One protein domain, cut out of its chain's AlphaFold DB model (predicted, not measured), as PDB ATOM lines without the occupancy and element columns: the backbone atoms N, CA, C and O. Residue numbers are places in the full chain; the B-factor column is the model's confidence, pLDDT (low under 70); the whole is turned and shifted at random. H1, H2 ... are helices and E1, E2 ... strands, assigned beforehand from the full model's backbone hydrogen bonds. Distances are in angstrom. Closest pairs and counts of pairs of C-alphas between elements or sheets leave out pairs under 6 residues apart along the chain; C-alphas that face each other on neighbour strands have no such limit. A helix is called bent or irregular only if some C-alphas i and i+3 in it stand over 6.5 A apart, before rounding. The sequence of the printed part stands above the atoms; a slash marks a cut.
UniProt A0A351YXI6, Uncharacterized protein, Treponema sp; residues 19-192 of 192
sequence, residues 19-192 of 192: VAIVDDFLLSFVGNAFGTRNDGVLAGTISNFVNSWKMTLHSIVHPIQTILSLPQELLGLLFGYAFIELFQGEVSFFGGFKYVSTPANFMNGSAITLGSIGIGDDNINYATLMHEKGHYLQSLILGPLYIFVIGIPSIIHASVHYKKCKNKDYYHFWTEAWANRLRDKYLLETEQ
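What this domain is: This is residues 19 to 192 of the 192 residues of an uncharacterized protein of Treponema sp (UniProt A0A351YXI6). A small, twisted sheet of four strands forms the core, with helices H2 and H4 over one face and H5a, the first arm of a long bent helix, over the other. H1 packs on H2 and on the end of H4 at one end of the domain; at the other end H6 crosses H5a on the side away from the sheet, and the second arm, H5b, turns back past the edge strand E3. The printed part has 174 residues with six named helices and four named strands, in the order H1 H2 H3 H4 E1 E2 E3 E4 H5 H6. The sheet is mixed, its order E1 E2 E4 E3, and the class is mixed, helices and strands. The whole is compact, with a radius of gyration of the C-alphas of 16.7 A and spans of 45 by 38 by 33 A.

Where its parts are: Find C-alpha 19 at (309.093, -284.129, 129.379); from there H1, residues 19 to 33, runs 21.0 A. H2, residues 41 to 61, covers 30.1 A, and the short H3, residues 63 to 68, follows. H4, residues 70 to 87, is 24.6 A long. Then come the strands: E1, residues 90 to 94, beginning at C-alpha 90 at (320.339, -270.879, 141.450); E2, residues 97 to 102, 16.1 A long; E3, residues 111 to 114; and E4, residues 117 to 121. H5, residues 126 to 164, was assigned as one helix by its hydrogen bonds but is bent, with C-alphas 141 and 144 9.4 A apart. Its arms are H5a, residues 126 to 141, 22.5 A, and H5b, residues 144 to 164, 28.9 A; H5b is itself irregular, with C-alphas 159 and 162 7.5 A apart and a kink of 43 degrees near residue 158. H6, residues 174 to 190, runs 24.7 A to C-alpha 190 at (343.130, -259.683, 138.416).

How they stand to each other: Begin at the sheet, which is only just strongly twisted, with C-alphas up to 4.4 A off its best plane. E1 and E2 form an antiparallel hairpin; look at N 92 and O 99, 2.9 A apart. E2 and E4 are parallel, with N 100 and O 118 at 2.8 A. E3 and E4 are an antiparallel hairpin, with N 119 and O 112 at 2.8 A. These helices make three layers, helices on both faces of a sheet: H2 and H4 on the same face, at heights over the sheet of 8.8 A and 8.5 A, and H5a on the opposite face at 7.8 A. H2 and H4 touch at a shallow tilt of 13 degrees, opposite ways, closest at the C-alphas of Asn 48 and Glu 85, 5.5 A. Farther out, H1 touches H2 at a steep tilt of 52 degrees, closest at the C-alphas of Phe 25 and Thr 45, 4.8 A. H2 and H3 touch only at the corner, and only just, with 3 pairs of C-alphas within 8 A, the closest being Ser 59 and Thr 66 at 5.8 A. H6 is not on the sheet; it touches H5a, closest at the C-alphas of Gly 134 and Ala 179, 4.1 A, and at 73 degrees is only just about perpendicular to it. H5b only grazes the sheet, with residues 146 to 155. Every O i to N i+4 pair is within hydrogen-bond range in H3, H4, H5a and H6, against 10 of 11 in H1, 16 of 17 in H2 and 12 of 17 in H5b.

The domain as a whole: The two C-alphas farthest apart are those of Val 19 and Asn 167, 52.2 A. The printed part has no cut and no long link, and it ends at residue 192, the chain's last. The mean pLDDT of the printed part is 88.2; look for values under 70 at residues 19 to 20 and 188 to 192.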
ATOM      1  N   VAL A  19     308.510-283.245 128.363       63.47
ATOM      2  CA  VAL A  19     309.093-284.129 129.379       63.47
ATOM      3  C   VAL A  19     310.018-283.334 130.292       63.47
ATOM      4  O   VAL A  19     309.901-283.505 131.496       63.47
ATOM      5  N   ALA A  20     310.819-282.425 129.721       65.19
ATOM      6  CA  ALA A  20     311.740-281.541 130.445       65.19
ATOM      7  C   ALA A  20     311.057-280.416 131.246       65.19
ATOM      8  O   ALA A  20     311.733-279.628 131.883       65.19
ATOM      9  N   ILE A  21     309.734-280.266 131.134       77.81
ATOM     10  CA  ILE A  21     308.949-279.325 131.946       77.81
ATOM     11  C   ILE A  21     308.108-280.092 132.975       77.81
ATOM     12  O   ILE A  21     307.757-279.561 134.029       77.81
ATOM     13  N   VAL A  22     307.740-281.342 132.675       81.81
ATOM     14  CA  VAL A  22     306.916-282.188 133.548       81.81
ATOM     15  C   VAL A  22     307.695-282.654 134.775       81.81
ATOM     16  O   VAL A  22     307.119-282.691 135.863       81.81
ATOM     17  N   ASP A  23     308.973-282.996 134.628       80.31
ATOM     18  CA  ASP A  23     309.869-283.299 135.749       80.31
ATOM     19  C   ASP A  23     310.103-282.070 136.635       80.31
ATOM     20  O   ASP A  23     309.852-282.147 137.839       80.31
ATOM     21  N   ASP A  24     310.440-280.925 136.042       87.88
ATOM     22  CA  ASP A  24     310.637-279.651 136.747       87.88
ATOM     23  C   ASP A  24     309.365-279.211 137.495       87.88
ATOM     24  O   ASP A  24     309.419-278.656 138.597       87.88
ATOM     25  N   PHE A  25     308.186-279.470 136.918       87.94
ATOM     26  CA  PHE A  25     306.894-279.249 137.566       87.94
ATOM     27  C   PHE A  25     306.658-280.203 138.729       87.94
ATOM     28  O   PHE A  25     306.272-279.759 139.813       87.94
ATOM     29  N   LEU A  26     306.891-281.500 138.529       87.44
ATOM     30  CA  LEU A  26     306.702-282.503 139.569       87.44
ATOM     31  C   LEU A  26     307.623-282.234 140.763       87.44
ATOM     32  O   LEU A  26     307.163-282.278 141.903       87.44
ATOM     33  N   LEU A  27     308.895-281.921 140.519       85.88
ATOM     34  CA  LEU A  27     309.883-281.658 141.566       85.88
ATOM     35  C   LEU A  27     309.624-280.325 142.275       85.88
ATOM     36  O   LEU A  27     309.690-280.279 143.504       85.88
ATOM     37  N   SER A  28     309.207-279.286 141.546       85.25
ATOM     38  CA  SER A  28     308.742-278.024 142.141       85.25
ATOM     39  C   SER A  28     307.514-278.230 143.042       85.25
ATOM     40  O   SER A  28     307.464-277.723 144.168       85.25
ATOM     41  N   PHE A  29     306.537-279.028 142.591       88.44
ATOM     42  CA  PHE A  29     305.349-279.381 143.372       88.44
ATOM     43  C   PHE A  29     305.704-280.179 144.631       88.44
ATOM     44  O   PHE A  29     305.240-279.847 145.721       88.44
ATOM     45  N   VAL A  30     306.544-281.208 144.493       87.62
ATOM     46  CA  VAL A  30     307.038-282.020 145.614       87.62
ATOM     47  C   VAL A  30     307.777-281.134 146.614       87.62
ATOM     48  O   VAL A  30     307.456-281.161 147.798       87.62
ATOM     49  N   GLY A  31     308.703-280.291 146.160       83.75
ATOM     50  CA  GLY A  31     309.463-279.417 147.048       83.75
ATOM     51  C   GLY A  31     308.584-278.432 147.828       83.75
ATOM     52  O   GLY A  31     308.780-278.239 149.026       83.75
ATOM     53  N   ASN A  32     307.546-277.891 147.186       87.06
ATOM     54  CA  ASN A  32     306.517-277.092 147.856       87.06
ATOM     55  C   ASN A  32     305.724-277.911 148.890       87.06
ATOM     56  O   ASN A  32     305.519-277.463 150.016       87.06
ATOM     57  N   ALA A  33     305.299-279.129 148.538       88.38
ATOM     58  CA  ALA A  33     304.525-279.998 149.426       88.38
ATOM     59  C   ALA A  33     305.310-280.437 150.676       88.38
ATOM     60  O   ALA A  33     304.722-280.610 151.743       88.38
ATOM     61  N   PHE A  34     306.630-280.597 150.553       86.62
ATOM     62  CA  PHE A  34     307.525-280.968 151.655       86.62
ATOM     63  C   PHE A  34     308.192-279.766 152.342       86.62
ATOM     64  O   PHE A  34     308.984-279.963 153.261       86.62
ATOM     65  N   GLY A  35     307.878-278.533 151.929       85.12
ATOM     66  CA  GLY A  35     308.440-277.313 152.514       85.12
ATOM     67  C   GLY A  35     309.944-277.135 152.284       85.12
ATOM     68  O   GLY A  35     310.585-276.360 152.990       85.12
ATOM     69  N   THR A  36     310.528-277.849 151.316       83.75
ATOM     70  CA  THR A  36     311.911-277.613 150.867       83.75
ATOM     71  C   THR A  36     311.987-276.437 149.896       83.75
ATOM     72  O   THR A  36     313.075-275.926 149.618       83.75
ATOM     73  N   ARG A  37     310.825-275.987 149.402       85.38
ATOM     74  CA  ARG A  37     310.667-274.815 148.551       85.38
ATOM     75  C   ARG A  37     309.585-273.869 149.060       85.38
ATOM     76  O   ARG A  37     308.589-274.328 149.610       85.38
ATOM     77  N   ASN A  38     309.779-272.569 148.832       85.06
ATOM     78  CA  ASN A  38     308.846-271.508 149.236       85.06
ATOM     79  C   ASN A  38     308.374-270.637 148.054       85.06
ATOM     80  O   ASN A  38     307.669-269.647 148.259       85.06
ATOM     81  N   ASP A  39     308.769-270.973 146.827       84.81
ATOM     82  CA  ASP A  39     308.356-270.308 145.598       84.81
ATOM     83  C   ASP A  39     307.103-270.956 144.992       84.81
ATOM     84  O   ASP A  39     306.854-272.149 145.139       84.81
ATOM     85  N   GLY A  40     306.282-270.176 144.283       88.19
ATOM     86  CA  GLY A  40     305.079-270.719 143.648       88.19
ATOM     87  C   GLY A  40     305.425-271.792 142.609       88.19
ATOM     88  O   GLY A  40     306.339-271.586 141.819       88.19
ATOM     89  N   VAL A  41     304.661-272.892 142.552       87.38
ATOM     90  CA  VAL A  41     304.979-274.084 141.731       87.38
ATOM     91  C   VAL A  41     305.378-273.746 140.291       87.38
ATOM     92  O   VAL A  41     306.392-274.244 139.817       87.38
ATOM     93  N   LEU A  42     304.638-272.857 139.616       87.81
ATOM     94  CA  LEU A  42     304.947-272.432 138.244       87.81
ATOM     95  C   LEU A  42     306.259-271.637 138.145       87.81
ATOM     96  O   LEU A  42     307.036-271.846 137.216       87.81
ATOM     97  N   ALA A  43     306.506-270.729 139.092       87.19
ATOM     98  CA  ALA A  43     307.761-269.985 139.155       87.19
ATOM     99  C   ALA A  43     308.936-270.936 139.434       87.19
ATOM    100  O   ALA A  43     309.970-270.824 138.780       87.19
ATOM    101  N   GLY A  44     308.732-271.922 140.310       87.38
ATOM    102  CA  GLY A  44     309.698-272.976 140.593       87.38
ATOM    103  C   GLY A  44     309.994-273.852 139.383       87.38
ATOM    104  O   GLY A  44     311.161-274.073 139.091       87.38
ATOM    105  N   THR A  45     308.986-274.256 138.601       88.75
ATOM    106  CA  THR A  45     309.189-274.998 137.343       88.75
ATOM    107  C   THR A  45     310.069-274.222 136.368       88.75
ATOM    108  O   THR A  45     311.013-274.769 135.813       88.75
ATOM    109  N   ILE A  46     309.785-272.932 136.169       89.25
ATOM    110  CA  ILE A  46     310.571-272.098 135.251       89.25
ATOM    111  C   ILE A  46     311.993-271.897 135.788       89.25
ATOM    112  O   ILE A  46     312.951-271.947 135.019       89.25
ATOM    113  N   SER A  47     312.140-271.675 137.095       90.25
ATOM    114  CA  SER A  47     313.447-271.524 137.739       90.25
ATOM    115  C   SER A  47     314.292-272.790 137.592       90.25
ATOM    116  O   SER A  47     315.444-272.709 137.164       90.25
ATOM    117  N   ASN A  48     313.698-273.950 137.871       92.00
ATOM    118  CA  ASN A  48     314.303-275.267 137.704       92.00
ATOM    119  C   ASN A  48     314.805-275.461 136.275       92.00
ATOM    120  O   ASN A  48     316.007-275.625 136.075       92.00
ATOM    121  N   PHE A  49     313.926-275.261 135.288       91.38
ATOM    122  CA  PHE A  49     314.266-275.340 133.870       91.38
ATOM    123  C   PHE A  49     315.449-274.432 133.517       91.38
ATOM    124  O   PHE A  49     316.459-274.859 132.962       91.38
ATOM    125  N   VAL A  50     315.375-273.147 133.860       91.62
ATOM    126  CA  VAL A  50     316.432-272.190 133.506       91.62
ATOM    127  C   VAL A  50     317.769-272.577 134.144       91.62
ATOM    128  O   VAL A  50     318.810-272.522 133.484       91.62
ATOM    129  N   ASN A  51     317.770-272.962 135.419       93.75
ATOM    130  CA  ASN A  51     318.991-273.273 136.155       93.75
ATOM    131  C   ASN A  51     319.587-274.631 135.757       93.75
ATOM    132  O   ASN A  51     320.803-274.726 135.568       93.75
ATOM    133  N   SER A  52     318.765-275.654 135.530       91.75
ATOM    134  CA  SER A  52     319.223-276.965 135.059       91.75
ATOM    135  C   SER A  52     319.858-276.875 133.667       91.75
ATOM    136  O   SER A  52     320.929-277.450 133.422       91.75
ATOM    137  N   TRP A  53     319.288-276.054 132.778       90.62
ATOM    138  CA  TRP A  53     319.864-275.773 131.463       90.62
ATOM    139  C   TRP A  53     321.157-274.966 131.544       90.62
ATOM    140  O   TRP A  53     322.127-275.332 130.881       90.62
ATOM    141  N   LYS A  54     321.234-273.920 132.380       91.62
ATOM    142  CA  LYS A  54     322.501-273.198 132.633       91.62
ATOM    143  C   LYS A  54     323.610-274.162 133.053       91.62
ATOM    144  O   LYS A  54     324.729-274.086 132.539       91.62
ATOM    145  N   MET A  55     323.297-275.074 133.970       90.94
ATOM    146  CA  MET A  55     324.259-276.036 134.490       90.94
ATOM    147  C   MET A  55     324.746-277.000 133.401       90.94
ATOM    148  O   MET A  55     325.956-277.177 133.227       90.94
ATOM    149  N   THR A  56     323.814-277.572 132.635       90.12
ATOM    150  CA  THR A  56     324.101-278.583 131.607       90.12
ATOM    151  C   THR A  56     324.808-277.983 130.390       90.12
ATOM    152  O   THR A  56     325.803-278.534 129.913       90.12
ATOM    153  N   LEU A  57     324.358-276.818 129.910       90.69
ATOM    154  CA  LEU A  57     324.938-276.149 128.739       90.69
ATOM    155  C   LEU A  57     326.410-275.804 128.944       90.69
ATOM    156  O   LEU A  57     327.209-275.990 128.029       90.69
ATOM    157  N   HIS A  58     326.800-275.359 130.139       90.31
ATOM    158  CA  HIS A  58     328.198-275.045 130.423       90.31
ATOM    159  C   HIS A  58     329.125-276.252 130.229       90.31
ATOM    160  O   HIS A  58     330.212-276.107 129.666       90.31
ATOM    161  N   SER A  59     328.717-277.435 130.696       90.06
ATOM    162  CA  SER A  59     329.515-278.662 130.566       90.06
ATOM    163  C   SER A  59     329.614-279.125 129.109       90.06
ATOM    164  O   SER A  59     330.639-279.684 128.719       90.06
ATOM    165  N   ILE A  60     328.590-278.841 128.295       89.94
ATOM    166  CA  ILE A  60     328.584-279.104 126.848       89.94
ATOM    167  C   ILE A  60     329.546-278.163 126.113       89.94
ATOM    168  O   ILE A  60     330.314-278.620 125.268       89.94
ATOM    169  N   VAL A  61     329.532-276.862 126.425       91.44
ATOM    170  CA  VAL A  61     330.372-275.867 125.727       91.44
ATOM    171  C   VAL A  61     331.836-275.867 126.189       91.44
ATOM    172  O   VAL A  61     332.691-275.367 125.461       91.44
ATOM    173  N   HIS A  62     332.159-276.490 127.332       89.56
ATOM    174  CA  HIS A  62     333.534-276.683 127.828       89.56
ATOM    175  C   HIS A  62     333.949-278.170 127.859       89.56
ATOM    176  O   HIS A  62     334.298-278.700 128.919       89.56
ATOM    177  N   PRO A  63     333.963-278.879 126.714       91.00
ATOM    178  CA  PRO A  63     334.131-280.332 126.684       91.00
ATOM    179  C   PRO A  63     335.497-280.795 127.205       91.00
ATOM    180  O   PRO A  63     335.584-281.839 127.841       91.00
ATOM    181  N   ILE A  64     336.563-280.016 126.989       90.50
ATOM    182  CA  ILE A  64     337.919-280.359 127.454       90.50
ATOM    183  C   ILE A  64     337.961-280.428 128.986       90.50
ATOM    184  O   ILE A  64     338.448-281.402 129.556       90.50
ATOM    185  N   GLN A  65     337.401-279.415 129.648       91.69
ATOM    186  CA  GLN A  65     337.283-279.348 131.103       91.69
ATOM    187  C   GLN A  65     336.419-280.488 131.648       91.69
ATOM    188  O   GLN A  65     336.825-281.171 132.591       91.69
ATOM    189  N   THR A  66     335.263-280.725 131.022       90.88
ATOM    190  CA  THR A  66     334.336-281.804 131.387       90.88
ATOM    191  C   THR A  66     335.004-283.173 131.295       90.88
ATOM    192  O   THR A  66     334.902-283.963 132.224       90.88
ATOM    193  N   ILE A  67     335.730-283.455 130.211       91.44
ATOM    194  CA  ILE A  67     336.415-284.739 130.015       91.44
ATOM    195  C   ILE A  67     337.538-284.919 131.039       91.44
ATOM    196  O   ILE A  67     337.673-285.995 131.622       91.44
ATOM    197  N   LEU A  68     338.322-283.870 131.292       93.50
ATOM    198  CA  LEU A  68     339.428-283.928 132.245       93.50
ATOM    199  C   LEU A  68     338.942-284.186 133.676       93.50
ATOM    200  O   LEU A  68     339.588-284.915 134.421       93.50
ATOM    201  N   SER A  69     337.793-283.627 134.050       93.44
ATOM    202  CA  SER A  69     337.212-283.760 135.391       93.44
ATOM    203  C   SER A  69     336.016-284.717 135.451       93.44
ATOM    204  O   SER A  69     335.211-284.620 136.373       93.44
ATOM    205  N   LEU A  70     335.871-285.631 134.483       92.25
ATOM    206  CA  LEU A  70     334.606-286.332 134.226       92.25
ATOM    207  C   LEU A  70     333.968-286.990 135.464       92.25
ATOM    208  O   LEU A  70     332.779-286.757 135.685       92.25
ATOM    209  N   PRO A  71     334.688-287.763 136.304       93.50
ATOM    210  CA  PRO A  71     334.058-288.419 137.450       93.50
ATOM    211  C   PRO A  71     333.441-287.426 138.442       93.50
ATOM    212  O   PRO A  71     332.304-287.601 138.872       93.50
ATOM    213  N   GLN A  72     334.170-286.365 138.787       94.69
ATOM    214  CA  GLN A  72     333.694-285.345 139.719       94.69
ATOM    215  C   GLN A  72     332.705-284.373 139.075       94.69
ATOM    216  O   GLN A  72     331.817-283.893 139.768       94.69
ATOM    217  N   GLU A  73     332.795-284.121 137.768       95.06
ATOM    218  CA  GLU A  73     331.811-283.313 137.042       95.06
ATOM    219  C   GLU A  73     330.448-284.017 137.010       95.06
ATOM    220  O   GLU A  73     329.431-283.371 137.227       95.06
ATOM    221  N   LEU A  74     330.409-285.344 136.823       94.81
ATOM    222  CA  LEU A  74     329.163-286.119 136.893       94.81
ATOM    223  C   LEU A  74     328.522-286.057 138.283       94.81
ATOM    224  O   LEU A  74     327.308-285.892 138.389       94.81
ATOM    225  N   LEU A  75     329.326-286.151 139.348       94.69
ATOM    226  CA  LEU A  75     328.831-285.964 140.714       94.69
ATOM    227  C   LEU A  75     328.330-284.534 140.931       94.69
ATOM    228  O   LEU A  75     327.257-284.347 141.496       94.69
ATOM    229  N   GLY A  76     329.069-283.534 140.448       95.12
ATOM    230  CA  GLY A  76     328.665-282.132 140.509       95.12
ATOM    231  C   GLY A  76     327.346-281.871 139.785       95.12
ATOM    232  O   GLY A  76     326.491-281.183 140.330       95.12
ATOM    233  N   LEU A  77     327.139-282.460 138.603       95.12
ATOM    234  CA  LEU A  77     325.882-282.372 137.855       95.12
ATOM    235  C   LEU A  77     324.735-283.053 138.601       95.12
ATOM    236  O   LEU A  77     323.657-282.480 138.702       95.12
ATOM    237  N   LEU A  78     324.968-284.245 139.157       94.12
ATOM    238  CA  LEU A  78     323.964-284.972 139.932       94.12
ATOM    239  C   LEU A  78     323.512-284.173 141.159       94.12
ATOM    240  O   LEU A  78     322.314-283.974 141.358       94.12
ATOM    241  N   PHE A  79     324.461-283.710 141.977       93.19
ATOM    242  CA  PHE A  79     324.137-282.929 143.167       93.19
ATOM    243  C   PHE A  79     323.558-281.572 142.784       93.19
ATOM    244  O   PHE A  79     322.492-281.222 143.275       93.19
ATOM    245  N   GLY A  80     324.193-280.840 141.869       94.56
ATOM    246  CA  GLY A  80     323.710-279.541 141.410       94.56
ATOM    247  C   GLY A  80     322.274-279.605 140.894       94.56
ATOM    248  O   GLY A  80     321.468-278.759 141.266       94.56
ATOM    249  N   TYR A  81     321.916-280.651 140.140       93.06
ATOM    250  CA  TYR A  81     320.548-280.854 139.660       93.06
ATOM    251  C   TYR A  81     319.589-281.081 140.831       93.06
ATOM    252  O   TYR A  81     318.581-280.395 140.938       93.06
ATOM    253  N   ALA A  82     319.937-281.959 141.778       91.56
ATOM    254  CA  ALA A  82     319.121-282.173 142.973       91.56
ATOM    255  C   ALA A  82     318.906-280.879 143.784       91.56
ATOM    256  O   ALA A  82     317.808-280.644 144.284       91.56
ATOM    257  N   PHE A  83     319.930-280.027 143.887       91.81
ATOM    258  CA  PHE A  83     319.857-278.735 144.572       91.81
ATOM    259  C   PHE A  83     318.980-277.713 143.851       91.81
ATOM    260  O   PHE A  83     318.172-277.042 144.492       91.81
ATOM    261  N   ILE A  84     319.089-277.627 142.527       92.19
ATOM    262  CA  ILE A  84     318.223-276.784 141.697       92.19
ATOM    263  C   ILE A  84     316.764-277.215 141.866       92.19
ATOM    264  O   ILE A  84     315.923-276.406 142.253       92.19
ATOM    265  N   GLU A  85     316.487-278.505 141.678       89.81
ATOM    266  CA  GLU A  85     315.127-279.032 141.615       89.81
ATOM    267  C   GLU A  85     314.409-279.052 142.968       89.81
ATOM    268  O   GLU A  85     313.265-278.610 143.092       89.81
ATOM    269  N   LEU A  86     315.069-279.552 144.013       85.88
ATOM    270  CA  LEU A  86     314.421-279.802 145.303       85.88
ATOM    271  C   LEU A  86     314.563-278.636 146.282       85.88
ATOM    272  O   LEU A  86     313.773-278.545 147.222       85.88
ATOM    273  N   PHE A  87     315.548-277.757 146.074       87.75
ATOM    274  CA  PHE A  87     315.974-276.781 147.078       87.75
ATOM    275  C   PHE A  87     316.111-275.352 146.538       87.75
ATOM    276  O   PHE A  87     316.758-274.543 147.188       87.75
ATOM    277  N   GLN A  88     315.492-275.006 145.402       89.44
ATOM    278  CA  GLN A  88     315.561-273.656 144.807       89.44
ATOM    279  C   GLN A  88     316.999-273.201 144.493       89.44
ATOM    280  O   GLN A  88     317.334-272.031 144.654       89.44
ATOM    281  N   GLY A  89     317.866-274.125 144.075       91.50
ATOM    282  CA  GLY A  89     319.239-273.793 143.709       91.50
ATOM    283  C   GLY A  89     319.315-272.876 142.482       91.50
ATOM    284  O   GLY A  89     318.706-273.160 141.449       91.50
ATOM    285  N   GLU A  90     320.109-271.810 142.560       92.62
ATOM    286  CA  GLU A  90     320.339-270.879 141.450       92.62
ATOM    287  C   GLU A  90     321.757-270.984 140.894       92.62
ATOM    288  O   GLU A  90     322.732-271.029 141.641       92.62
ATOM    289  N   VAL A  91     321.893-270.977 139.566       94.25
ATOM    290  CA  VAL A  91     323.194-271.120 138.897       94.25
ATOM    291  C   VAL A  91     323.762-269.764 138.492       94.25
ATOM    292  O   VAL A  91     323.149-269.011 137.723       94.25
ATOM    293  N   SER A  92     324.992-269.517 138.935       92.00
ATOM    294  CA  SER A  92     325.834-268.374 138.571       92.00
ATOM    295  C   SER A  92     327.174-268.829 137.966       92.00
ATOM    296  O   SER A  92     327.592-269.976 138.138       92.00
ATOM    297  N   PHE A  93     327.834-267.946 137.208       89.62
ATOM    298  CA  PHE A  93     329.040-268.262 136.433       89.62
ATOM    299  C   PHE A  93     330.223-267.369 136.808       89.62
ATOM    300  O   PHE A  93     330.094-266.149 136.878       89.62
ATOM    301  N   PHE A  94     331.402-267.977 136.945       84.31
ATOM    302  CA  PHE A  94     332.638-267.330 137.388       84.31
ATOM    303  C   PHE A  94     333.863-267.828 136.605       84.31
ATOM    304  O   PHE A  94     334.757-268.478 137.148       84.31
ATOM    305  N   GLY A  95     333.929-267.510 135.308       76.94
ATOM    306  CA  GLY A  95     335.111-267.780 134.475       76.94
ATOM    307  C   GLY A  95     335.454-269.272 134.357       76.94
ATOM    308  O   GLY A  95     336.546-269.685 134.742       76.94
ATOM    309  N   GLY A  96     334.503-270.076 133.870       83.06
ATOM    310  CA  GLY A  96     334.627-271.536 133.720       83.06
ATOM    311  C   GLY A  96     334.178-272.347 134.944       83.06
ATOM    312  O   GLY A  96     334.053-273.568 134.862       83.06
ATOM    313  N   PHE A  97     333.900-271.672 136.060       89.56
ATOM    314  CA  PHE A  97     333.344-272.245 137.284       89.56
ATOM    315  C   PHE A  97     331.857-271.893 137.413       89.56
ATOM    316  O   PHE A  97     331.475-270.737 137.218       89.56
ATOM    317  N   LYS A  98     331.019-272.876 137.733       94.00
ATOM    318  CA  LYS A  98     329.600-272.708 138.063       94.00
ATOM    319  C   LYS A  98     329.438-272.717 139.570       94.00
ATOM    320  O   LYS A  98     330.066-273.536 140.230       94.00
ATOM    321  N   TYR A  99     328.547-271.888 140.091       94.31
ATOM    322  CA  TYR A  99     328.165-271.936 141.493       94.31
ATOM    323  C   TYR A  99     326.649-272.075 141.617       94.31
ATOM    324  O   TYR A  99     325.909-271.260 141.062       94.31
ATOM    325  N   VAL A 100     326.212-273.135 142.296       95.25
ATOM    326  CA  VAL A 100     324.819-273.399 142.655       95.25
ATOM    327  C   VAL A 100     324.592-272.836 144.052       95.25
ATOM    328  O   VAL A 100     324.997-273.440 145.048       95.25
ATOM    329  N   SER A 101     323.967-271.667 144.106       92.88
ATOM    330  CA  SER A 101     323.577-271.008 145.345       92.88
ATOM    331  C   SER A 101     322.319-271.659 145.895       92.88
ATOM    332  O   SER A 101     321.307-271.740 145.205       92.88
ATOM    333  N   THR A 102     322.383-272.116 147.134       88.56
ATOM    334  CA  THR A 102     321.269-272.704 147.879       88.56
ATOM    335  C   THR A 102     320.700-271.672 148.856       88.56
ATOM    336  O   THR A 102     321.430-270.756 149.249       88.56
ATOM    337  N   PRO A 103     319.418-271.778 149.254       82.06
ATOM    338  CA  PRO A 103     318.822-270.862 150.219       82.06
ATOM    339  C   PRO A 103     319.664-270.739 151.493       82.06
ATOM    340  O   PRO A 103     320.218-271.727 151.975       82.06
ATOM    341  N   ALA A 104     319.731-269.529 152.048       72.56
ATOM    342  CA  ALA A 104     320.577-269.208 153.194       72.56
ATOM    343  C   ALA A 104     320.543-270.254 154.328       72.56
ATOM    344  O   ALA A 104     319.478-270.633 154.825       72.56
ATOM    345  N   ASN A 105     321.732-270.624 154.818       72.94
ATOM    346  CA  ASN A 105     321.984-271.587 155.897       72.94
ATOM    347  C   ASN A 105     321.656-273.052 155.578       72.94
ATOM    348  O   ASN A 105     321.739-273.883 156.485       72.94
ATOM    349  N   PHE A 106     321.322-273.404 154.333       77.31
ATOM    350  CA  PHE A 106     321.080-274.801 153.967       77.31
ATOM    351  C   PHE A 106     322.327-275.666 154.189       77.31
ATOM    352  O   PHE A 106     322.246-276.764 154.741       77.31
ATOM    353  N   MET A 107     323.498-275.149 153.814       78.94
ATOM    354  CA  MET A 107     324.792-275.803 154.012       78.94
ATOM    355  C   MET A 107     325.548-275.253 155.228       78.94
ATOM    356  O   MET A 107     326.728-275.559 155.414       78.94
ATOM    357  N   ASN A 108     324.881-274.475 156.091       80.19
ATOM    358  CA  ASN A 108     325.448-273.893 157.312       80.19
ATOM    359  C   ASN A 108     326.763-273.128 157.049       80.19
ATOM    360  O   ASN A 108     327.781-273.366 157.704       80.19
ATOM    361  N   GLY A 109     326.765-272.266 156.030       75.44
ATOM    362  CA  GLY A 109     327.928-271.490 155.595       75.44
ATOM    363  C   GLY A 109     329.029-272.312 154.917       75.44
ATOM    364  O   GLY A 109     330.123-271.792 154.705       75.44
ATOM    365  N   SER A 110     328.767-273.584 154.602       81.00
ATOM    366  CA  SER A 110     329.707-274.467 153.908       81.00
ATOM    367  C   SER A 110     329.441-274.481 152.406       81.00
ATOM    368  O   SER A 110     328.329-274.224 151.947       81.00
ATOM    369  N   ALA A 111     330.464-274.835 151.641       91.06
ATOM    370  CA  ALA A 111     330.344-275.116 150.225       91.06
ATOM    371  C   ALA A 111     331.178-276.351 149.874       91.06
ATOM    372  O   ALA A 111     332.030-276.791 150.649       91.06
ATOM    373  N   ILE A 112     330.866-276.958 148.735       92.62
ATOM    374  CA  ILE A 112     331.633-278.060 148.163       92.62
ATOM    375  C   ILE A 112     331.863-277.800 146.683       92.62
ATOM    376  O   ILE A 112     330.975-277.305 145.990       92.62
ATOM    377  N   THR A 113     333.020-278.223 146.181       96.00
ATOM    378  CA  THR A 113     333.344-278.142 144.756       96.00
ATOM    379  C   THR A 113     333.597-279.520 144.159       96.00
ATOM    380  O   THR A 113     334.442-280.295 144.624       96.00
ATOM    381  N   LEU A 114     332.863-279.814 143.086       95.31
ATOM    382  CA  LEU A 114     332.893-281.065 142.338       95.31
ATOM    383  C   LEU A 114     333.060-280.760 140.849       95.31
ATOM    384  O   LEU A 114     332.141-280.291 140.178       95.31
ATOM    385  N   GLY A 115     334.263-281.007 140.328       94.00
ATOM    386  CA  GLY A 115     334.588-280.627 138.959       94.00
ATOM    387  C   GLY A 115     334.543-279.113 138.818       94.00
ATOM    388  O   GLY A 115     335.222-278.391 139.545       94.00
ATOM    389  N   SER A 116     333.719-278.642 137.894       94.38
ATOM    390  CA  SER A 116     333.486-277.221 137.647       94.38
ATOM    391  C   SER A 116     332.270-276.636 138.345       94.38
ATOM    392  O   SER A 116     331.845-275.536 137.994       94.38
ATOM    393  N   ILE A 117     331.690-277.364 139.295       96.12
ATOM    394  CA  ILE A 117     330.448-276.996 139.968       96.12
ATOM    395  C   ILE A 117     330.730-276.863 141.463       96.12
ATOM    396  O   ILE A 117     331.016-277.850 142.139       96.12
ATOM    397  N   GLY A 118     330.658-275.635 141.967       95.62
ATOM    398  CA  GLY A 118     330.536-275.330 143.385       95.62
ATOM    399  C   GLY A 118     329.074-275.332 143.810       95.62
ATOM    400  O   GLY A 118     328.208-274.927 143.039       95.62
ATOM    401  N   ILE A 119     328.794-275.783 145.026       95.00
ATOM    402  CA  ILE A 119     327.457-275.803 145.625       95.00
ATOM    403  C   ILE A 119     327.593-275.277 147.050       95.00
ATOM    404  O   ILE A 119     328.431-275.785 147.796       95.00
ATOM    405  N   GLY A 120     326.810-274.272 147.431       92.62
ATOM    406  CA  GLY A 120     326.867-273.689 148.774       92.62
ATOM    407  C   GLY A 120     325.810-272.619 149.008       92.62
ATOM    408  O   GLY A 120     324.905-272.444 148.199       92.62
ATOM    409  N   ASP A 121     325.888-271.935 150.146       88.88
ATOM    410  CA  ASP A 121     324.904-270.917 150.532       88.88
ATOM    411  C   ASP A 121     324.950-269.674 149.616       88.88
ATOM    412  O   ASP A 121     326.010-269.229 149.172       88.88
ATOM    413  N   ASP A 122     323.788-269.066 149.387       84.31
ATOM    414  CA  ASP A 122     323.597-267.835 148.605       84.31
ATOM    415  C   ASP A 122     324.408-266.620 149.098       84.31
ATOM    416  O   ASP A 122     324.848-265.796 148.297       84.31
ATOM    417  N   ASN A 123     324.647-266.526 150.404       81.94
ATOM    418  CA  ASN A 123     325.351-265.424 151.061       81.94
ATOM    419  C   ASN A 123     326.858-265.683 151.231       81.94
ATOM    420  O   ASN A 123     327.496-265.165 152.155       81.94
ATOM    421  N   ILE A 124     327.450-266.491 150.350       80.56
ATOM    422  CA  ILE A 124     328.889-266.741 150.352       80.56
ATOM    423  C   ILE A 124     329.671-265.447 150.079       80.56
ATOM    424  O   ILE A 124     329.425-264.715 149.119       80.56
ATOM    425  N   ASN A 125     330.649-265.142 150.934       85.62
ATOM    426  CA  ASN A 125     331.526-264.002 150.691       85.62
ATOM    427  C   ASN A 125     332.492-264.297 149.527       85.62
ATOM    428  O   ASN A 125     332.810-265.450 149.223       85.62
ATOM    429  N   TYR A 126     333.010-263.241 148.900       85.25
ATOM    430  CA  TYR A 126     333.897-263.363 147.743       85.25
ATOM    431  C   TYR A 126     335.160-264.200 148.026       85.25
ATOM    432  O   TYR A 126     335.593-264.968 147.171       85.25
ATOM    433  N   ALA A 127     335.731-264.114 149.232       87.00
ATOM    434  CA  ALA A 127     336.924-264.878 149.593       87.00
ATOM    435  C   ALA A 127     336.654-266.392 149.667       87.00
ATOM    436  O   ALA A 127     337.487-267.175 149.207       87.00
ATOM    437  N   THR A 128     335.498-266.803 150.195       87.50
ATOM    438  CA  THR A 128     335.063-268.205 150.229       87.50
ATOM    439  C   THR A 128     334.683-268.688 148.829       87.50
ATOM    440  O   THR A 128     335.083-269.776 148.430       87.50
ATOM    441  N   LEU A 129     334.011-267.868 148.014       88.56
ATOM    442  CA  LEU A 129     333.734-268.220 146.615       88.56
ATOM    443  C   LEU A 129     335.031-268.475 145.827       88.56
ATOM    444  O   LEU A 129     335.133-269.426 145.053       88.56
ATOM    445  N   MET A 130     336.048-267.641 146.034       90.25
ATOM    446  CA  MET A 130     337.341-267.815 145.373       90.25
ATOM    447  C   MET A 130     338.150-268.981 145.974       90.25
ATOM    448  O   MET A 130     338.968-269.572 145.271       90.25
ATOM    449  N   HIS A 131     337.900-269.359 147.232       92.69
ATOM    450  CA  HIS A 131     338.403-270.605 147.817       92.69
ATOM    451  C   HIS A 131     337.808-271.838 147.112       92.69
ATOM    452  O   HIS A 131     338.565-272.705 146.676       92.69
ATOM    453  N   GLU A 132     336.493-271.864 146.872       94.00
ATOM    454  CA  GLU A 132     335.837-272.918 146.079       94.00
ATOM    455  C   GLU A 132     336.376-272.977 144.643       94.00
ATOM    456  O   GLU A 132     336.679-274.046 144.107       94.00
ATOM    457  N   LYS A 133     336.634-271.814 144.034       92.62
ATOM    458  CA  LYS A 133     337.333-271.749 142.743       92.62
ATOM    459  C   LYS A 133     338.737-272.373 142.813       92.62
ATOM    460  O   LYS A 133     339.188-272.984 141.845       92.62
ATOM    461  N   GLY A 134     339.419-272.271 143.952       94.56
ATOM    462  CA  GLY A 134     340.668-272.980 144.237       94.56
ATOM    463  C   GLY A 134     340.513-274.500 144.147       94.56
ATOM    464  O   GLY A 134     341.324-275.154 143.489       94.56
ATOM    465  N   HIS A 135     339.449-275.065 144.720       95.50
ATOM    466  CA  HIS A 135     339.123-276.490 144.583       95.50
ATOM    467  C   HIS A 135     338.797-276.893 143.139       95.50
ATOM    468  O   HIS A 135     339.241-277.943 142.668       95.50
ATOM    469  N   TYR A 136     338.120-276.031 142.382       95.00
ATOM    470  CA  TYR A 136     337.908-276.237 140.946       95.00
ATOM    471  C   TYR A 136     339.234-276.322 140.173       95.00
ATOM    472  O   TYR A 136     339.435-277.224 139.355       95.00
ATOM    473  N   LEU A 137     340.187-275.440 140.466       94.19
ATOM    474  CA  LEU A 137     341.511-275.480 139.845       94.19
ATOM    475  C   LEU A 137     342.281-276.750 140.224       94.19
ATOM    476  O   LEU A 137     342.952-277.334 139.376       94.19
ATOM    477  N   GLN A 138     342.149-277.233 141.462       95.62
ATOM    478  CA  GLN A 138     342.693-278.539 141.854       95.62
ATOM    479  C   GLN A 138     342.072-279.674 141.033       95.62
ATOM    480  O   GLN A 138     342.790-280.591 140.631       95.62
ATOM    481  N   SER A 139     340.767-279.602 140.749       95.12
ATOM    482  CA  SER A 139     340.088-280.560 139.874       95.12
ATOM    483  C   SER A 139     340.656-280.540 138.459       95.12
ATOM    484  O   SER A 139     340.923-281.600 137.900       95.12
ATOM    485  N   LEU A 140     340.908-279.359 137.892       93.75
ATOM    486  CA  LEU A 140     341.550-279.242 136.582       93.75
ATOM    487  C   LEU A 140     342.979-279.796 136.574       93.75
ATOM    488  O   LEU A 140     343.366-280.463 135.622       93.75
ATOM    489  N   ILE A 141     343.764-279.545 137.625       94.50
ATOM    490  CA  ILE A 141     345.165-279.990 137.704       94.50
ATOM    491  C   ILE A 141     345.259-281.514 137.850       94.50
ATOM    492  O   ILE A 141     346.121-282.141 137.235       94.50
ATOM    493  N   LEU A 142     344.404-282.116 138.679       95.56
ATOM    494  CA  LEU A 142     344.467-283.546 139.000       95.56
ATOM    495  C   LEU A 142     343.599-284.418 138.090       95.56
ATOM    496  O   LEU A 142     343.770-285.641 138.071       95.56
ATOM    497  N   GLY A 143     342.646-283.816 137.379       95.00
ATOM    498  CA  GLY A 143     341.651-284.536 136.600       95.00
ATOM    499  C   GLY A 143     340.939-285.593 137.456       95.00
ATOM    500  O   GLY A 143     340.550-285.291 138.588       95.00
ATOM    501  N   PRO A 144     340.809-286.855 137.008       93.50
ATOM    502  CA  PRO A 144     340.097-287.900 137.754       93.50
ATOM    503  C   PRO A 144     340.656-288.193 139.157       93.50
ATOM    504  O   PRO A 144     339.940-288.709 140.015       93.50
ATOM    505  N   LEU A 145     341.930-287.872 139.418       95.56
ATOM    506  CA  LEU A 145     342.565-288.113 140.719       95.56
ATOM    507  C   LEU A 145     342.083-287.149 141.811       95.56
ATOM    508  O   LEU A 145     342.289-287.424 142.994       95.56
ATOM    509  N   TYR A 146     341.417-286.051 141.439       96.50
ATOM    510  CA  TYR A 146     340.900-285.049 142.370       96.50
ATOM    511  C   TYR A 146     340.059-285.660 143.492       96.50
ATOM    512  O   TYR A 146     340.272-285.336 144.657       96.50
ATOM    513  N   ILE A 147     339.144-286.580 143.168       93.88
ATOM    514  CA  ILE A 147     338.252-287.193 144.162       93.88
ATOM    515  C   ILE A 147     339.057-287.890 145.262       93.88
ATOM    516  O   ILE A 147     338.752-287.740 146.441       93.88
ATOM    517  N   PHE A 148     340.102-288.627 144.892       94.50
ATOM    518  CA  PHE A 148     340.880-289.427 145.838       94.50
ATOM    519  C   PHE A 148     341.893-288.591 146.622       94.50
ATOM    520  O   PHE A 148     342.110-288.838 147.806       94.50
ATOM    521  N   VAL A 149     342.516-287.610 145.968       95.12
ATOM    522  CA  VAL A 149     343.612-286.821 146.550       95.12
ATOM    523  C   VAL A 149     343.098-285.608 147.327       95.12
ATOM    524  O   VAL A 149     343.719-285.213 148.315       95.12
ATOM    525  N   ILE A 150     341.982-285.022 146.890       96.75
ATOM    526  CA  ILE A 150     341.446-283.760 147.409       96.75
ATOM    527  C   ILE A 150     340.026-283.927 147.936       96.75
ATOM    528  O   ILE A 150     339.811-283.710 149.124       96.75
ATOM    529  N   GLY A 151     339.076-284.349 147.098       93.19
ATOM    530  CA  GLY A 151     337.649-284.332 147.438       93.19
ATOM    531  C   GLY A 151     337.310-285.140 148.694       93.19
ATOM    532  O   GLY A 151     336.765-284.601 149.657       93.19
ATOM    533  N   ILE A 152     337.677-286.426 148.721       93.94
ATOM    534  CA  ILE A 152     337.438-287.307 149.874       93.94
ATOM    535  C   ILE A 152     338.181-286.794 151.123       93.94
ATOM    536  O   ILE A 152     337.530-286.640 152.161       93.94
ATOM    537  N   PRO A 153     339.497-286.485 151.074       95.38
ATOM    538  CA  PRO A 153     340.192-285.922 152.228       95.38
ATOM    539  C   PRO A 153     339.587-284.613 152.757       95.38
ATOM    540  O   PRO A 153     339.466-284.486 153.974       95.38
ATOM    541  N   SER A 154     339.171-283.679 151.892       92.62
ATOM    542  CA  SER A 154     338.524-282.418 152.294       92.62
ATOM    543  C   SER A 154     337.203-282.661 153.021       92.62
ATOM    544  O   SER A 154     337.003-282.130 154.109       92.62
ATOM    545  N   ILE A 155     336.333-283.536 152.502       91.06
ATOM    546  CA  ILE A 155     335.057-283.867 153.163       91.06
ATOM    547  C   ILE A 155     335.301-284.527 154.527       91.06
ATOM    548  O   ILE A 155     334.660-284.179 155.523       91.06
ATOM    549  N   ILE A 156     336.249-285.468 154.601       92.62
ATOM    550  CA  ILE A 156     336.612-286.113 155.869       92.62
ATOM    551  C   ILE A 156     337.116-285.060 156.854       92.62
ATOM    552  O   ILE A 156     336.654-285.040 157.996       92.62
ATOM    553  N   HIS A 157     338.015-284.177 156.420       92.06
ATOM    554  CA  HIS A 157     338.543-283.093 157.243       92.06
ATOM    555  C   HIS A 157     337.426-282.184 157.750       92.06
ATOM    556  O   HIS A 157     337.302-282.040 158.964       92.06
ATOM    557  N   ALA A 158     336.542-281.693 156.878       89.00
ATOM    558  CA  ALA A 158     335.375-280.895 157.254       89.00
ATOM    559  C   ALA A 158     334.515-281.577 158.329       89.00
ATOM    560  O   ALA A 158     334.179-280.966 159.345       89.00
ATOM    561  N   SER A 159     334.245-282.877 158.178       88.75
ATOM    562  CA  SER A 159     333.410-283.631 159.124       88.75
ATOM    563  C   SER A 159     334.039-283.821 160.514       88.75
ATOM    564  O   SER A 159     333.325-283.915 161.518       88.75
ATOM    565  N   VAL A 160     335.375-283.889 160.607       91.00
ATOM    566  CA  VAL A 160     336.080-284.184 161.868       91.00
ATOM    567  C   VAL A 160     336.790-282.982 162.478       91.00
ATOM    568  O   VAL A 160     337.159-283.059 163.652       91.00
ATOM    569  N   HIS A 161     336.979-281.891 161.731       87.31
ATOM    570  CA  HIS A 161     337.818-280.758 162.122       87.31
ATOM    571  C   HIS A 161     337.414-280.187 163.482       87.31
ATOM    572  O   HIS A 161     338.232-280.140 164.401       87.31
ATOM    573  N   TYR A 162     336.127-279.882 163.664       84.12
ATOM    574  CA  TYR A 162     335.607-279.349 164.926       84.12
ATOM    575  C   TYR A 162     335.871-280.276 166.128       84.12
ATOM    576  O   TYR A 162     336.101-279.825 167.249       84.12
ATOM    577  N   LYS A 163     335.872-281.597 165.914       84.50
ATOM    578  CA  LYS A 163     336.046-282.586 166.989       84.50
ATOM    579  C   LYS A 163     337.516-282.894 167.276       84.50
ATOM    580  O   LYS A 163     337.882-283.022 168.444       84.50
ATOM    581  N   LYS A 164     338.342-283.035 166.235       83.62
ATOM    582  CA  LYS A 164     339.731-283.523 166.324       83.62
ATOM    583  C   LYS A 164     340.789-282.420 166.271       83.62
ATOM    584  O   LYS A 164     341.898-282.637 166.749       83.62
ATOM    585  N   CYS A 165     340.458-281.248 165.736       82.06
ATOM    586  CA  CYS A 165     341.407-280.178 165.421       82.06
ATOM    587  C   CYS A 165     341.014-278.838 166.068       82.06
ATOM    588  O   CYS A 165     341.252-277.789 165.485       82.06
ATOM    589  N   LYS A 166     340.466-278.867 167.295       76.12
ATOM    590  CA  LYS A 166     339.887-277.709 168.013       76.12
ATOM    591  C   LYS A 166     340.743-276.433 168.059       76.12
ATOM    592  O   LYS A 166     340.187-275.351 168.172       76.12
ATOM    593  N   ASN A 167     342.070-276.562 167.984       81.06
ATOM    594  CA  ASN A 167     343.019-275.448 168.100       81.06
ATOM    595  C   ASN A 167     343.800-275.178 166.803       81.06
ATOM    596  O   ASN A 167     344.829-274.506 166.841       81.06
ATOM    597  N   LYS A 168     343.390-275.763 165.676       82.00
ATOM    598  CA  LYS A 168     344.044-275.545 164.383       82.00
ATOM    599  C   LYS A 168     343.087-274.821 163.453       82.00
ATOM    600  O   LYS A 168     341.911-275.146 163.424       82.00
ATOM    601  N   ASP A 169     343.621-273.890 162.675       86.94
ATOM    602  CA  ASP A 169     342.888-273.219 161.601       86.94
ATOM    603  C   ASP A 169     342.349-274.249 160.595       86.94
ATOM    604  O   ASP A 169     343.063-275.195 160.273       86.94
ATOM    605  N   TYR A 170     341.125-274.106 160.088       83.56
ATOM    606  CA  TYR A 170     340.552-275.022 159.094       83.56
ATOM    607  C   TYR A 170     341.484-275.259 157.891       83.56
ATOM    608  O   TYR A 170     341.702-276.405 157.484       83.56
ATOM    609  N   TYR A 171     342.147-274.202 157.428       88.38
ATOM    610  CA  TYR A 171     343.047-274.178 156.281       88.38
ATOM    611  C   TYR A 171     344.455-274.717 156.575       88.38
ATOM    612  O   TYR A 171     345.333-274.625 155.721       88.38
ATOM    613  N   HIS A 172     344.710-275.310 157.750       89.19
ATOM    614  CA  HIS A 172     345.973-276.019 158.011       89.19
ATOM    615  C   HIS A 172     346.107-277.320 157.207       89.19
ATOM    616  O   HIS A 172     347.209-277.853 157.057       89.19
ATOM    617  N   PHE A 173     344.983-277.878 156.756       94.06
ATOM    618  CA  PHE A 173     344.946-279.129 156.013       94.06
ATOM    619  C   PHE A 173     345.365-278.889 154.560       94.06
ATOM    620  O   PHE A 173     345.036-277.860 153.981       94.06
ATOM    621  N   TRP A 174     346.146-279.798 153.967       94.56
ATOM    622  CA  TRP A 174     346.861-279.490 152.719       94.56
ATOM    623  C   TRP A 174     345.929-279.208 151.538       94.56
ATOM    624  O   TRP A 174     346.294-278.408 150.677       94.56
ATOM    625  N   THR A 175     344.756-279.848 151.496       95.06
ATOM    626  CA  THR A 175     343.753-279.648 150.442       95.06
ATOM    627  C   THR A 175     343.212-278.220 150.493       95.06
ATOM    628  O   THR A 175     343.278-277.499 149.498       95.06
ATOM    629  N   GLU A 176     342.819-277.787 151.689       94.88
ATOM    630  CA  GLU A 176     342.301-276.457 152.014       94.88
ATOM    631  C   GLU A 176     343.367-275.367 151.818       94.88
ATOM    632  O   GLU A 176     343.144-274.343 151.170       94.88
ATOM    633  N   ALA A 177     344.582-275.614 152.316       94.75
ATOM    634  CA  ALA A 177     345.718-274.712 152.171       94.75
ATOM    635  C   ALA A 177     346.095-274.513 150.699       94.75
ATOM    636  O   ALA A 177     346.477-273.419 150.285       94.75
ATOM    637  N   TRP A 178     346.043-275.582 149.899       96.38
ATOM    638  CA  TRP A 178     346.347-275.504 148.475       96.38
ATOM    639  C   TRP A 178     345.265-274.741 147.707       96.38
ATOM    640  O   TRP A 178     345.623-273.930 146.854       96.38
ATOM    641  N   ALA A 179     343.987-274.916 148.050       94.94
ATOM    642  CA  ALA A 179     342.898-274.143 147.457       94.94
ATOM    643  C   ALA A 179     343.081-272.638 147.721       94.94
ATOM    644  O   ALA A 179     343.035-271.844 146.783       94.94
ATOM    645  N   ASN A 180     343.442-272.251 148.952       94.06
ATOM    646  CA  ASN A 180     343.769-270.857 149.283       94.06
ATOM    647  C   ASN A 180     344.981-270.316 148.514       94.06
ATOM    648  O   ASN A 180     344.944-269.192 148.028       94.06
ATOM    649  N   ARG A 181     346.047-271.104 148.339       93.69
ATOM    650  CA  ARG A 181     347.202-270.652 147.540       93.69
ATOM    651  C   ARG A 181     346.842-270.421 146.072       93.69
ATOM    652  O   ARG A 181     347.352-269.487 145.460       93.69
ATOM    653  N   LEU A 182     345.991-271.276 145.501       92.06
ATOM    654  CA  LEU A 182     345.500-271.100 144.134       92.06
ATOM    655  C   LEU A 182     344.620-269.853 144.031       92.06
ATOM    656  O   LEU A 182     344.827-269.053 143.125       92.06
ATOM    657  N   ARG A 183     343.716-269.646 144.994       87.06
ATOM    658  CA  ARG A 183     342.919-268.420 145.124       87.06
ATOM    659  C   ARG A 183     343.796-267.170 145.096       87.06
ATOM    660  O   ARG A 183     343.568-266.293 144.269       87.06
ATOM    661  N   ASP A 184     344.789-267.098 145.980       87.06
ATOM    662  CA  ASP A 184     345.620-265.902 146.151       87.06
ATOM    663  C   ASP A 184     346.379-265.564 144.867       87.06
ATOM    664  O   ASP A 184     346.449-264.403 144.478       87.06
ATOM    665  N   LYS A 185     346.872-266.581 144.151       83.25
ATOM    666  CA  LYS A 185     347.516-266.377 142.851       83.25
ATOM    667  C   LYS A 185     346.565-265.745 141.826       83.25
ATOM    668  O   LYS A 185     346.959-264.808 141.144       83.25
ATOM    669  N   TYR A 186     345.325-266.227 141.739       72.06
ATOM    670  CA  TYR A 186     344.340-265.701 140.787       72.06
ATOM    671  C   TYR A 186     343.841-264.297 141.146       72.06
ATOM    672  O   TYR A 186     343.606-263.505 140.242       72.06
ATOM    673  N   LEU A 187     343.690-263.972 142.435       70.75
ATOM    674  CA  LEU A 187     343.294-262.624 142.861       70.75
ATOM    675  C   LEU A 187     344.362-261.582 142.514       70.75
ATOM    676  O   LEU A 187     344.039-260.524 141.981       70.75
ATOM    677  N   LEU A 188     345.635-261.920 142.734       63.25
ATOM    678  CA  LEU A 188     346.765-261.050 142.402       63.25
ATOM    679  C   LEU A 188     346.911-260.802 140.891       63.25
ATOM    680  O   LEU A 188     347.390-259.745 140.497       63.25
ATOM    681  N   GLU A 189     346.495-261.749 140.046       60.50
ATOM    682  CA  GLU A 189     346.503-261.600 138.582       60.50
ATOM    683  C   GLU A 189     345.359-260.708 138.062       60.50
ATOM    684  O   GLU A 189     345.468-260.167 136.969       60.50
ATOM    685  N   THR A 190     344.269-260.535 138.819       57.50
ATOM    686  CA  THR A 190     343.130-259.683 138.416       57.50
ATOM    687  C   THR A 190     343.235-258.223 138.863       57.50
ATOM    688  O   THR A 190     342.451-257.396 138.402       57.50
ATOM    689  N   GLU A 191     344.176-257.905 139.752       52.22
ATOM    690  CA  GLU A 191     344.441-256.540 140.240       52.22
ATOM    691  C   GLU A 191     345.587-255.826 139.485       52.22
ATOM    692  O   GLU A 191     345.921-254.688 139.821       52.22
ATOM    693  N   GLN A 192     346.186-256.475 138.474       38.00
ATOM    694  CA  GLN A 192     347.250-255.941 137.603       38.00
ATOM    695  C   GLN A 192     346.727-255.597 136.207       38.00
ATOM    696  O   GLN A 192     347.209-254.584 135.649       38.00
TER     697      GLN A 192